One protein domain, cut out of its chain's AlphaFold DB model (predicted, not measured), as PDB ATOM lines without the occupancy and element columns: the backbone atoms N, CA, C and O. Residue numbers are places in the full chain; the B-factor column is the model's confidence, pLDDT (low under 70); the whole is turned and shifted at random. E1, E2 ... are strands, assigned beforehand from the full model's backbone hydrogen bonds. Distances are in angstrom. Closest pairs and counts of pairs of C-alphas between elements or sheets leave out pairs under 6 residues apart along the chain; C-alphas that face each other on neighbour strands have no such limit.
ATOM      1  N   PHE A  37     112.288 139.509 208.541       58.66
ATOM      2  CA  PHE A  37     112.943 140.100 207.376       58.66
ATOM      3  C   PHE A  37     113.396 138.963 206.450       58.66
ATOM      4  O   PHE A  37     114.216 138.116 206.799       58.66
ATOM      5  N   SER A  38     112.779 138.877 205.276       58.62
ATOM      6  CA  SER A  38     113.072 137.826 204.303       58.62
ATOM      7  C   SER A  38     113.876 138.441 203.174       58.62
ATOM      8  O   SER A  38     113.322 138.892 202.176       58.62
ATOM      9  N   ASN A  39     115.194 138.490 203.357       70.94
ATOM     10  CA  ASN A  39     116.112 138.894 202.301       70.94
ATOM     11  C   ASN A  39     116.421 137.671 201.433       70.94
ATOM     12  O   ASN A  39     116.951 136.674 201.923       70.94
ATOM     13  N   THR A  40     116.092 137.741 200.145       77.06
ATOM     14  CA  THR A  40     116.503 136.729 199.164       77.06
ATOM     15  C   THR A  40     117.615 137.318 198.324       77.06
ATOM     16  O   THR A  40     117.427 138.352 197.690       77.06
ATOM     17  N   LEU A  41     118.777 136.674 198.329       78.75
ATOM     18  CA  LEU A  41     119.966 137.146 197.630       78.75
ATOM     19  C   LEU A  41     120.549 136.008 196.804       78.75
ATOM     20  O   LEU A  41     120.743 134.902 197.305       78.75
ATOM     21  N   GLU A  42     120.865 136.297 195.549       84.94
ATOM     22  CA  GLU A  42     121.482 135.354 194.626       84.94
ATOM     23  C   GLU A  42     122.574 136.073 193.838       84.94
ATOM     24  O   GLU A  42     122.358 137.132 193.251       84.94
ATOM     25  N   THR A  43     123.758 135.479 193.786       87.06
ATOM     26  CA  THR A  43     124.815 135.908 192.876       87.06
ATOM     27  C   THR A  43     125.418 134.690 192.212       87.06
ATOM     28  O   THR A  43     125.516 133.621 192.815       87.06
ATOM     29  N   SER A  44     125.801 134.845 190.952       90.25
ATOM     30  CA  SER A  44     126.444 133.787 190.192       90.25
ATOM     31  C   SER A  44     127.288 134.376 189.073       90.25
ATOM     32  O   SER A  44     127.180 135.554 188.722       90.25
ATOM     33  N   SER A  45     128.152 133.536 188.523       91.50
ATOM     34  CA  SER A  45     128.933 133.826 187.336       91.50
ATOM     35  C   SER A  45     129.017 132.598 186.449       91.50
ATOM     36  O   SER A  45     129.250 131.497 186.946       91.50
ATOM     37  N   THR A  46     128.899 132.805 185.144       93.88
ATOM     38  CA  THR A  46     129.091 131.769 184.133       93.88
ATOM     39  C   THR A  46     130.306 132.133 183.300       93.88
ATOM     40  O   THR A  46     130.399 133.241 182.775       93.88
ATOM     41  N   THR A  47     131.236 131.195 183.168       92.81
ATOM     42  CA  THR A  47     132.452 131.358 182.371       92.81
ATOM     43  C   THR A  47     132.611 130.184 181.431       92.81
ATOM     44  O   THR A  47     132.605 129.037 181.873       92.81
ATOM     45  N   ASP A  48     132.809 130.483 180.156       94.56
ATOM     46  CA  ASP A  48     133.161 129.511 179.128       94.56
ATOM     47  C   ASP A  48     134.387 130.045 178.391       94.56
ATOM     48  O   ASP A  48     134.282 130.975 177.591       94.56
ATOM     49  N   LEU A  49     135.567 129.534 178.742       91.44
ATOM     50  CA  LEU A  49     136.853 130.059 178.294       91.44
ATOM     51  C   LEU A  49     137.681 128.938 177.670       91.44
ATOM     52  O   LEU A  49     137.853 127.876 178.259       91.44
ATOM     53  N   ASN A  50     138.238 129.206 176.491       89.50
ATOM     54  CA  ASN A  50     139.089 128.267 175.760       89.50
ATOM     55  C   ASN A  50     140.576 128.468 176.106       89.50
ATOM     56  O   ASN A  50     141.345 127.521 176.228       89.50
ATOM     57  N   VAL A  51     140.980 129.725 176.303       86.62
ATOM     58  CA  VAL A  51     142.319 130.125 176.761       86.62
ATOM     59  C   VAL A  51     142.112 131.261 177.745       86.62
ATOM     60  O   VAL A  51     141.536 132.272 177.348       86.62
ATOM     61  N   ALA A  52     142.525 131.115 179.008       87.62
ATOM     62  CA  ALA A  52     142.346 132.200 179.963       87.62
ATOM     63  C   ALA A  52     143.244 132.180 181.197       87.62
ATOM     64  O   ALA A  52     143.637 131.126 181.690       87.62
ATOM     65  N   SER A  53     143.482 133.383 181.720       88.25
ATOM     66  CA  SER A  53     143.797 133.619 183.127       88.25
ATOM     67  C   SER A  53     142.507 134.046 183.828       88.25
ATOM     68  O   SER A  53     141.931 135.083 183.494       88.25
ATOM     69  N   PHE A  54     142.028 133.218 184.756       91.31
ATOM     70  CA  PHE A  54     140.748 133.384 185.437       91.31
ATOM     71  C   PHE A  54     140.928 133.273 186.952       91.31
ATOM     72  O   PHE A  54     141.590 132.360 187.445       91.31
ATOM     73  N   SER A  55     140.298 134.188 187.679       91.81
ATOM     74  CA  SER A  55     140.163 134.155 189.129       91.81
ATOM     75  C   SER A  55     138.714 134.449 189.487       91.81
ATOM     76  O   SER A  55     138.130 135.427 189.015       91.81
ATOM     77  N   SER A  56     138.129 133.601 190.326       91.19
ATOM     78  CA  SER A  56     136.815 133.848 190.899       91.19
ATOM     79  C   SER A  56     136.823 133.551 192.388       91.19
ATOM     80  O   SER A  56     137.441 132.589 192.847       91.19
ATOM     81  N   SER A  57     136.136 134.406 193.136       91.44
ATOM     82  CA  SER A  57     135.880 134.222 194.553       91.44
ATOM     83  C   SER A  57     134.413 134.499 194.819       91.44
ATOM     84  O   SER A  57     133.939 135.623 194.650       91.44
ATOM     85  N   LEU A  58     133.723 133.474 195.300       89.00
ATOM     86  CA  LEU A  58     132.356 133.554 195.786       89.00
ATOM     87  C   LEU A  58     132.380 133.348 197.297       89.00
ATOM     88  O   LEU A  58     133.046 132.435 197.789       89.00
ATOM     89  N   GLY A  59     131.652 134.177 198.031       85.38
ATOM     90  CA  GLY A  59     131.551 134.027 199.471       85.38
ATOM     91  C   GLY A  59     130.238 134.554 200.012       85.38
ATOM     92  O   GLY A  59     129.567 135.395 199.413       85.38
ATOM     93  N   ASN A  60     129.875 134.029 201.172       80.56
ATOM     94  CA  ASN A  60     128.763 134.508 201.962       80.56
ATOM     95  C   ASN A  60     129.141 134.497 203.444       80.56
ATOM     96  O   ASN A  60     130.054 133.791 203.880       80.56
ATOM     97  N   ARG A  61     128.435 135.310 204.222       68.00
ATOM     98  CA  ARG A  61     128.511 135.318 205.675       68.00
ATOM     99  C   ARG A  61     127.093 135.391 206.218       68.00
ATOM    100  O   ARG A  61     126.469 136.448 206.198       68.00
ATOM    101  N   PHE A  62     126.609 134.257 206.713       65.75
ATOM    102  CA  PHE A  62     125.392 134.178 207.513       65.75
ATOM    103  C   PHE A  62     125.817 134.138 208.979       65.75
ATOM    104  O   PHE A  62     126.249 133.092 209.464       65.75
ATOM    105  N   ILE A  63     125.777 135.268 209.684       54.06
ATOM    106  CA  ILE A  63     125.986 135.235 211.133       54.06
ATOM    107  C   ILE A  63     124.628 134.932 211.767       54.06
ATOM    108  O   ILE A  63     123.690 135.702 211.628       54.06
ATOM    109  N   GLY A  64     124.517 133.796 212.459       46.00
ATOM    110  CA  GLY A  64     123.291 133.358 213.142       46.00
ATOM    111  C   GLY A  64     122.918 134.173 214.389       46.00
ATOM    112  O   GLY A  64     122.344 133.616 215.319       46.00
ATOM    113  N   SER A  65     123.282 135.454 214.450       49.72
ATOM    114  CA  SER A  65     122.970 136.360 215.559       49.72
ATOM    115  C   SER A  65     122.192 137.566 215.048       49.72
ATOM    116  O   SER A  65     122.535 138.086 213.990       49.72
ATOM    117  N   ALA A  66     121.236 138.041 215.845       49.59
ATOM    118  CA  ALA A  66     120.313 139.140 215.542       49.59
ATOM    119  C   ALA A  66     120.955 140.482 215.116       49.59
ATOM    120  O   ALA A  66     120.252 141.337 214.614       49.59
ATOM    121  N   ASP A  67     122.271 140.671 215.270       50.44
ATOM    122  CA  ASP A  67     122.974 141.904 214.855       50.44
ATOM    123  C   ASP A  67     123.972 141.696 213.701       50.44
ATOM    124  O   ASP A  67     124.620 142.627 213.216       50.44
ATOM    125  N   GLY A  68     124.166 140.451 213.268       52.25
ATOM    126  CA  GLY A  68     125.172 140.096 212.279       52.25
ATOM    127  C   GLY A  68     124.556 140.032 210.892       52.25
ATOM    128  O   GLY A  68     124.295 138.938 210.407       52.25
ATOM    129  N   GLY A  69     124.315 141.191 210.272       62.78
ATOM    130  CA  GLY A  69     123.726 141.296 208.932       62.78
ATOM    131  C   GLY A  69     124.299 140.308 207.898       62.78
ATOM    132  O   GLY A  69     125.438 139.834 208.001       62.78
ATOM    133  N   VAL A  70     123.503 140.003 206.876       70.62
ATOM    134  CA  VAL A  70     123.838 139.034 205.827       70.62
ATOM    135  C   VAL A  70     124.758 139.679 204.801       70.62
ATOM    136  O   VAL A  70     124.481 140.774 204.313       70.62
ATOM    137  N   GLU A  71     125.834 138.984 204.439       77.38
ATOM    138  CA  GLU A  71     126.737 139.407 203.370       77.38
ATOM    139  C   GLU A  71     126.859 138.321 202.302       77.38
ATOM    140  O   GLU A  71     126.984 137.133 202.612       77.38
ATOM    141  N   ILE A  72     126.848 138.736 201.039       84.50
ATOM    142  CA  ILE A  72     127.160 137.895 199.887       84.50
ATOM    143  C   ILE A  72     128.024 138.698 198.922       84.50
ATOM    144  O   ILE A  72     127.765 139.877 198.676       84.50
ATOM    145  N   PHE A  73     129.052 138.070 198.367       86.81
ATOM    146  CA  PHE A  73     129.892 138.702 197.365       86.81
ATOM    147  C   PHE A  73     130.321 137.710 196.293       86.81
ATOM    148  O   PHE A  73     130.496 136.517 196.544       86.81
ATOM    149  N   ASN A  74     130.528 138.243 195.097       86.69
ATOM    150  CA  ASN A  74     131.052 137.540 193.944       86.69
ATOM    151  C   ASN A  74     132.064 138.440 193.238       86.69
ATOM    152  O   ASN A  74     131.741 139.545 192.791       86.69
ATOM    153  N   ASN A  75     133.298 137.963 193.167       90.81
ATOM    154  CA  ASN A  75     134.392 138.604 192.465       90.81
ATOM    155  C   ASN A  75     134.779 137.737 191.273       90.81
ATOM    156  O   ASN A  75     135.193 136.597 191.463       90.81
ATOM    157  N   VAL A  76     134.702 138.290 190.067       91.75
ATOM    158  CA  VAL A  76     135.085 137.617 188.826       91.75
ATOM    159  C   VAL A  76     136.129 138.456 188.118       91.75
ATOM    160  O   VAL A  76     135.883 139.622 187.806       91.75
ATOM    161  N   GLN A  77     137.283 137.857 187.842       93.81
ATOM    162  CA  GLN A  77     138.400 138.513 187.180       93.81
ATOM    163  C   GLN A  77     138.945 137.624 186.066       93.81
ATOM    164  O   GLN A  77     139.262 136.452 186.271       93.81
ATOM    165  N   ILE A  78     139.066 138.201 184.878       93.31
ATOM    166  CA  ILE A  78     139.717 137.605 183.719       93.31
ATOM    167  C   ILE A  78     140.706 138.629 183.189       93.31
ATOM    168  O   ILE A  78     140.359 139.783 182.946       93.31
ATOM    169  N   SER A  79     141.938 138.190 182.993       93.12
ATOM    170  CA  SER A  79     142.991 138.973 182.352       93.12
ATOM    171  C   SER A  79     143.434 138.276 181.077       93.12
ATOM    172  O   SER A  79     143.078 137.119 180.859       93.12
ATOM    173  N   SER A  80     144.264 138.922 180.263       91.50
ATOM    174  CA  SER A  80     145.040 138.231 179.227       91.50
ATOM    175  C   SER A  80     145.715 136.968 179.783       91.50
ATOM    176  O   SER A  80     146.166 136.955 180.934       91.50
ATOM    177  N   TYR A  81     145.775 135.910 178.972       91.38
ATOM    178  CA  TYR A  81     146.416 134.641 179.337       91.38
ATOM    179  C   TYR A  81     147.938 134.786 179.440       91.38
ATOM    180  O   TYR A  81     148.560 134.257 180.359       91.38
ATOM    181  N   SER A  82     148.530 135.546 178.516       92.25
ATOM    182  CA  SER A  82     149.936 135.946 178.543       92.25
ATOM    183  C   SER A  82     150.119 137.299 177.853       92.25
ATOM    184  O   SER A  82     149.176 137.863 177.294       92.25
ATOM    185  N   GLU A  83     151.344 137.826 177.858       90.88
ATOM    186  CA  GLU A  83     151.680 139.056 177.135       90.88
ATOM    187  C   GLU A  83     151.292 138.943 175.651       90.88
ATOM    188  O   GLU A  83     151.648 137.980 174.975       90.88
ATOM    189  N   GLY A  84     150.493 139.899 175.168       88.38
ATOM    190  CA  GLY A  84     150.002 139.937 173.787       88.38
ATOM    191  C   GLY A  84     148.954 138.879 173.412       88.38
ATOM    192  O   GLY A  84     148.461 138.919 172.286       88.38
ATOM    193  N   ILE A  85     148.579 137.965 174.317       92.88
ATOM    194  CA  ILE A  85     147.592 136.909 174.049       92.88
ATOM    195  C   ILE A  85     146.341 137.141 174.912       92.88
ATOM    196  O   ILE A  85     146.365 136.855 176.116       92.88
ATOM    197  N   PRO A  86     145.237 137.650 174.330       92.88
ATOM    198  CA  PRO A  86     143.993 137.840 175.065       92.88
ATOM    199  C   PRO A  86     143.394 136.494 175.477       92.88
ATOM    200  O   PRO A  86     143.577 135.474 174.806       92.88
ATOM    201  N   SER A  87     142.638 136.509 176.572       93.88
ATOM    202  CA  SER A  87     141.776 135.384 176.924       93.88
ATOM    203  C   SER A  87     140.651 135.250 175.903       93.88
ATOM    204  O   SER A  87     140.216 136.246 175.335       93.88
ATOM    205  N   LYS A  88     140.169 134.034 175.646       94.75
ATOM    206  CA  LYS A  88     139.143 133.774 174.629       94.75
ATOM    207  C   LYS A  88     137.964 133.029 175.208       94.75
ATOM    208  O   LYS A  88     138.144 131.963 175.793       94.75
ATOM    209  N   GLY A  89     136.767 133.548 174.967       94.38
ATOM    210  CA  GLY A  89     135.524 132.888 175.343       94.38
ATOM    211  C   GLY A  89     134.458 133.885 175.764       94.38
ATOM    212  O   GLY A  89     134.347 134.957 175.173       94.38
ATOM    213  N   SER A  90     133.666 133.532 176.768       94.31
ATOM    214  CA  SER A  90     132.623 134.376 177.330       94.31
ATOM    215  C   SER A  90     132.594 134.310 178.854       94.31
ATOM    216  O   SER A  90     132.929 133.300 179.475       94.31
ATOM    217  N   VAL A  91     132.184 135.419 179.452       94.38
ATOM    218  CA  VAL A  91     131.962 135.564 180.883       94.38
ATOM    219  C   VAL A  91     130.695 136.366 181.113       94.38
ATOM    220  O   VAL A  91     130.433 137.359 180.432       94.38
ATOM    221  N   SER A  92     129.922 135.959 182.106       90.69
ATOM    222  CA  SER A  92     128.849 136.755 182.676       90.69
ATOM    223  C   SER A  92     128.853 136.620 184.190       90.69
ATOM    224  O   SER A  92     129.251 135.596 184.745       90.69
ATOM    225  N   ALA A  93     128.440 137.678 184.871       89.81
ATOM    226  CA  ALA A  93     128.326 137.706 186.315       89.81
ATOM    227  C   ALA A  93     127.119 138.566 186.690       89.81
ATOM    228  O   ALA A  93     126.888 139.608 186.070       89.81
ATOM    229  N   PHE A  94     126.352 138.124 187.684       88.19
ATOM    230  CA  PHE A  94     125.233 138.891 188.211       88.19
ATOM    231  C   PHE A  94     125.105 138.796 189.724       88.19
ATOM    232  O   PHE A  94     125.536 137.827 190.355       88.19
ATOM    233  N   ILE A  95     124.430 139.787 190.290       83.88
ATOM    234  CA  ILE A  95     123.831 139.733 191.615       83.88
ATOM    235  C   ILE A  95     122.396 140.238 191.504       83.88
ATOM    236  O   ILE A  95     122.121 141.221 190.817       83.88
ATOM    237  N   LYS A  96     121.470 139.546 192.153       84.44
ATOM    238  CA  LYS A  96     120.083 139.969 192.295       84.44
ATOM    239  C   LYS A  96     119.627 139.728 193.718       84.44
ATOM    240  O   LYS A  96     120.087 138.796 194.382       84.44
ATOM    241  N   GLY A  97     118.688 140.533 194.165       79.25
ATOM    242  CA  GLY A  97     118.083 140.299 195.451       79.25
ATOM    243  C   GLY A  97     116.849 141.126 195.687       79.25
ATOM    244  O   GLY A  97     116.652 142.173 195.073       79.25
ATOM    245  N   THR A  98     116.053 140.630 196.617       74.38
ATOM    246  CA  THR A  98     114.921 141.332 197.197       74.38
ATOM    247  C   THR A  98     115.217 141.470 198.676       74.38
ATOM    248  O   THR A  98     115.440 140.470 199.365       74.38
ATOM    249  N   THR A  99     115.253 142.704 199.155       72.81
ATOM    250  CA  THR A  99     115.483 143.019 200.557       72.81
ATOM    251  C   THR A  99     114.241 143.658 201.130       72.81
ATOM    252  O   THR A  99     113.625 144.503 200.485       72.81
ATOM    253  N   MET A 100     113.879 143.272 202.344       66.38
ATOM    254  CA  MET A 100     112.783 143.888 203.074       66.38
ATOM    255  C   MET A 100     113.362 144.507 204.337       66.38
ATOM    256  O   MET A 100     113.765 143.788 205.249       66.38
ATOM    257  N   GLU A 101     113.425 145.835 204.372       59.50
ATOM    258  CA  GLU A 101     113.895 146.590 205.535       59.50
ATOM    259  C   GLU A 101     112.721 147.352 206.158       59.50
ATOM    260  O   GLU A 101     111.885 147.922 205.454       59.50
ATOM    261  N   GLY A 102     112.608 147.312 207.489       52.09
ATOM    262  CA  GLY A 102     111.441 147.807 208.215       52.09
ATOM    263  C   GLY A 102     111.779 148.638 209.446       52.09
ATOM    264  O   GLY A 102     112.214 148.102 210.456       52.09
ATOM    265  N   GLY A 103     111.490 149.939 209.343       45.44
ATOM    266  CA  GLY A 103     110.740 150.719 210.332       45.44
ATOM    267  C   GLY A 103     111.267 150.830 211.762       45.44
ATOM    268  O   GLY A 103     110.579 150.388 212.678       45.44
ATOM    269  N   TYR A 104     112.374 151.545 211.977       38.53
ATOM    270  CA  TYR A 104     112.503 152.311 213.221       38.53
ATOM    271  C   TYR A 104     111.888 153.692 213.028       38.53
ATOM    272  O   TYR A 104     112.149 154.368 212.033       38.53
ATOM    273  N   ASP A 105     111.056 154.080 213.994       40.50
ATOM    274  CA  ASP A 105     110.536 155.434 214.116       40.50
ATOM    275  C   ASP A 105     111.691 156.445 214.004       40.50
ATOM    276  O   ASP A 105     112.744 156.340 214.642       40.50
ATOM    277  N   GLN A 142     109.862 148.636 203.635       58.44
ATOM    278  CA  GLN A 142     110.276 148.912 202.270       58.44
ATOM    279  C   GLN A 142     110.882 147.643 201.679       58.44
ATOM    280  O   GLN A 142     111.902 147.140 202.147       58.44
ATOM    281  N   THR A 143     110.243 147.131 200.630       66.69
ATOM    282  CA  THR A 143     110.850 146.107 199.782       66.69
ATOM    283  C   THR A 143     111.664 146.805 198.699       66.69
ATOM    284  O   THR A 143     111.131 147.637 197.965       66.69
ATOM    285  N   SER A 144     112.954 146.494 198.614       69.69
ATOM    286  CA  SER A 144     113.842 146.958 197.553       69.69
ATOM    287  C   SER A 144     114.323 145.758 196.754       69.69
ATOM    288  O   SER A 144     114.801 144.774 197.311       69.69
ATOM    289  N   GLU A 145     114.176 145.837 195.439       77.94
ATOM    290  CA  GLU A 145     114.745 144.870 194.512       77.94
ATOM    291  C   GLU A 145     115.941 145.502 193.818       77.94
ATOM    292  O   GLU A 145     115.909 146.676 193.439       77.94
ATOM    293  N   PHE A 146     116.999 144.723 193.637       77.81
ATOM    294  CA  PHE A 146     118.159 145.153 192.877       77.81
ATOM    295  C   PHE A 146     118.651 144.032 191.972       77.81
ATOM    296  O   PHE A 146     118.536 142.843 192.278       77.81
ATOM    297  N   TYR A 147     119.215 144.439 190.842       83.31
ATOM    298  CA  TYR A 147     119.837 143.559 189.873       83.31
ATOM    299  C   TYR A 147     121.017 144.284 189.241       83.31
ATOM    300  O   TYR A 147     120.870 145.395 188.734       83.31
ATOM    301  N   ASP A 148     122.181 143.649 189.270       82.19
ATOM    302  CA  ASP A 148     123.373 144.096 188.566       82.19
ATOM    303  C   ASP A 148     123.932 142.919 187.767       82.19
ATOM    304  O   ASP A 148     123.985 141.784 188.245       82.19
ATOM    305  N   PHE A 149     124.316 143.194 186.527       87.69
ATOM    306  CA  PHE A 149     124.769 142.214 185.558       87.69
ATOM    307  C   PHE A 149     125.894 142.804 184.721       87.69
ATOM    308  O   PHE A 149     125.883 143.972 184.332       87.69
ATOM    309  N   SER A 150     126.884 141.986 184.397       88.56
ATOM    310  CA  SER A 150     127.936 142.351 183.454       88.56
ATOM    311  C   SER A 150     128.379 141.125 182.676       88.56
ATOM    312  O   SER A 150     128.438 140.022 183.217       88.56
ATOM    313  N   SER A 151     128.694 141.312 181.398       92.69
ATOM    314  CA  SER A 151     129.172 140.234 180.535       92.69
ATOM    315  C   SER A 151     130.167 140.741 179.504       92.69
ATOM    316  O   SER A 151     130.184 141.929 179.175       92.69
ATOM    317  N   MET A 152     131.007 139.834 179.019       92.69
ATOM    318  CA  MET A 152     131.967 140.081 177.952       92.69
ATOM    319  C   MET A 152     132.195 138.786 177.170       92.69
ATOM    320  O   MET A 152     132.135 137.693 177.731       92.69
ATOM    321  N   SER A 153     132.466 138.903 175.874       95.00
ATOM    322  CA  SER A 153     132.778 137.765 175.012       95.00
ATOM    323  C   SER A 153     133.784 138.135 173.928       95.00
ATOM    324  O   SER A 153     133.865 139.298 173.537       95.00
ATOM    325  N   GLY A 154     134.476 137.136 173.388       93.88
ATOM    326  CA  GLY A 154     135.487 137.294 172.347       93.88
ATOM    327  C   GLY A 154     136.893 137.316 172.934       93.88
ATOM    328  O   GLY A 154     137.205 136.506 173.808       93.88
ATOM    329  N   ASP A 155     137.723 138.231 172.433       95.19
ATOM    330  CA  ASP A 155     139.078 138.458 172.930       95.19
ATOM    331  C   ASP A 155     139.029 139.393 174.154       95.19
ATOM    332  O   ASP A 155     138.749 140.587 174.055       95.19
ATOM    333  N   ILE A 156     139.288 138.824 175.330       92.62
ATOM    334  CA  ILE A 156     139.198 139.466 176.640       92.62
ATOM    335  C   ILE A 156     140.607 139.836 177.106       92.62
ATOM    336  O   ILE A 156     141.408 138.977 177.481       92.62
ATOM    337  N   ILE A 157     140.900 141.136 177.107       92.75
ATOM    338  CA  ILE A 157     142.142 141.692 177.671       92.75
ATOM    339  C   ILE A 157     141.988 141.893 179.184       92.75
ATOM    340  O   ILE A 157     142.902 141.618 179.961       92.75
ATOM    341  N   SER A 158     140.814 142.369 179.602       91.56
ATOM    342  CA  SER A 158     140.462 142.560 181.004       91.56
ATOM    343  C   SER A 158     138.948 142.530 181.174       91.56
ATOM    344  O   SER A 158     138.219 143.241 180.480       91.56
ATOM    345  N   PHE A 159     138.485 141.726 182.122       91.00
ATOM    346  CA  PHE A 159     137.142 141.762 182.675       91.00
ATOM    347  C   PHE A 159     137.277 141.650 184.191       91.00
ATOM    348  O   PHE A 159     137.861 140.696 184.693       91.00
ATOM    349  N   SER A 160     136.740 142.614 184.929       92.00
ATOM    350  CA  SER A 160     136.705 142.566 186.388       92.00
ATOM    351  C   SER A 160     135.343 143.037 186.853       92.00
ATOM    352  O   SER A 160     134.955 144.176 186.587       92.00
ATOM    353  N   LYS A 161     134.626 142.167 187.556       88.75
ATOM    354  CA  LYS A 161     133.336 142.480 188.158       88.75
ATOM    355  C   LYS A 161     133.351 142.022 189.608       88.75
ATOM    356  O   LYS A 161     133.397 140.828 189.888       88.75
ATOM    357  N   PHE A 162     133.293 142.992 190.512       87.06
ATOM    358  CA  PHE A 162     133.030 142.758 191.923       87.06
ATOM    359  C   PHE A 162     131.591 143.165 192.219       87.06
ATOM    360  O   PHE A 162     131.176 144.275 191.893       87.06
ATOM    361  N   MET A 163     130.833 142.249 192.804       85.69
ATOM    362  CA  MET A 163     129.457 142.459 193.227       85.69
ATOM    363  C   MET A 163     129.357 142.046 194.682       85.69
ATOM    364  O   MET A 163     129.823 140.971 195.054       85.69
ATOM    365  N   SER A 164     128.747 142.889 195.504       82.31
ATOM    366  CA  SER A 164     128.539 142.575 196.911       82.31
ATOM    367  C   SER A 164     127.242 143.180 197.409       82.31
ATOM    368  O   SER A 164     126.835 144.256 196.969       82.31
ATOM    369  N   TYR A 165     126.612 142.474 198.333       79.69
ATOM    370  CA  TYR A 165     125.522 142.986 199.137       79.69
ATOM    371  C   TYR A 165     125.825 142.698 200.602       79.69
ATOM    372  O   TYR A 165     126.259 141.599 200.950       79.69
ATOM    373  N   LYS A 166     125.549 143.686 201.449       76.62
ATOM    374  CA  LYS A 166     125.648 143.588 202.899       76.62
ATOM    375  C   LYS A 166     124.419 144.251 203.513       76.62
ATOM    376  O   LYS A 166     124.199 145.437 203.261       76.62
ATOM    377  N   SER A 167     123.636 143.512 204.299       69.75
ATOM    378  CA  SER A 167     122.506 144.101 205.023       69.75
ATOM    379  C   SER A 167     123.011 144.978 206.170       69.75
ATOM    380  O   SER A 167     124.027 144.672 206.805       69.75
ATOM    381  N   ALA A 168     122.322 146.095 206.407       57.91
ATOM    382  CA  ALA A 168     122.664 147.025 207.484       57.91
ATOM    383  C   ALA A 168     122.153 146.542 208.856       57.91
ATOM    384  O   ALA A 168     122.737 146.903 209.874       57.91
ATOM    385  N   PHE A 169     121.117 145.697 208.867       51.25
ATOM    386  CA  PHE A 169     120.445 145.189 210.064       51.25
ATOM    387  C   PHE A 169     120.076 143.701 209.886       51.25
ATOM    388  O   PHE A 169     119.978 143.214 208.749       51.25
ATOM    389  N   ALA A 170     119.941 142.986 211.003       46.41
ATOM    390  CA  ALA A 170     119.353 141.651 211.131       46.41
ATOM    391  C   ALA A 170     118.261 141.697 212.217       46.41
ATOM    392  O   ALA A 170     117.913 142.818 212.652       46.41
TER     393      ALA A 170
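Overview. This is residues 37 to 105 and 142 to 170 of the 170 residues of an uncharacterized protein of Methanomicrobiales archaeon (UniProt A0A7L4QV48). Two three-stranded sheets lie face to face as a long, narrow sandwich, E1, E4 and E5 in one and E2, E3 and E6 in the other, with the strands running along the length of the rod. The chain passes from one sheet to the other at the links E1 to E2, E3 to E4 and E5 to E6. The printed part has 98 residues with six named strands, E1 to E6 in chain order, and no named helix; the sheets, in the orders E1, E4, E5 and E2, E3, E6, are antiparallel, and the class is all strand. The whole is loose, with a radius of gyration of the C-alphas of 16.8 A and spans of 58 by 22 by 18 A.

Along the chain. Find C-alpha 40 at (116.503, 136.729, 199.164); from there E1 runs 34.8 A to residue 51. E2, residues 53 to 61, covers 27.3 A, and E3, residues 71 to 79, 26.6 A. E4, residues 87 to 102, is 45.3 A long and bends by 54 degrees at residue 90. E5, residues 142 to 156, is 39.8 A long and bends by 63 degrees at residue 153. E6, residues 158 to 166, covers 26.5 A and ends at (125.648, 143.588, 202.899).

Arrangement. Look first at the twisted sheet: N 46 and O 92 of E1 and E4 are 2.8 A apart, N 99 and O 144 of E4 and E5 2.8 A. In the other sheet, the hairpin E2 and E3 has N 57 and O 75 at 2.9 A, and E3 and E6 have N 74 and O 163 at 2.8 A. Between the sheets, the closest C-alphas of E4 and E6, Ile 95 and Met 163, are 6.5 A apart. E2 and E5 are apart.

Size, cuts and confidence. The farthest C-alphas, of Gly 84 and Asp 105, are 58.5 A apart. Residues 106 to 141 are not printed, and C-alphas 105 and 142 stand 13.5 A apart across this cut. Of the links printed whole, none is long. The model's confidence, its pLDDT, is under 70 at 24 of the printed residues, among them residues 61 to 69 and 100 to 105.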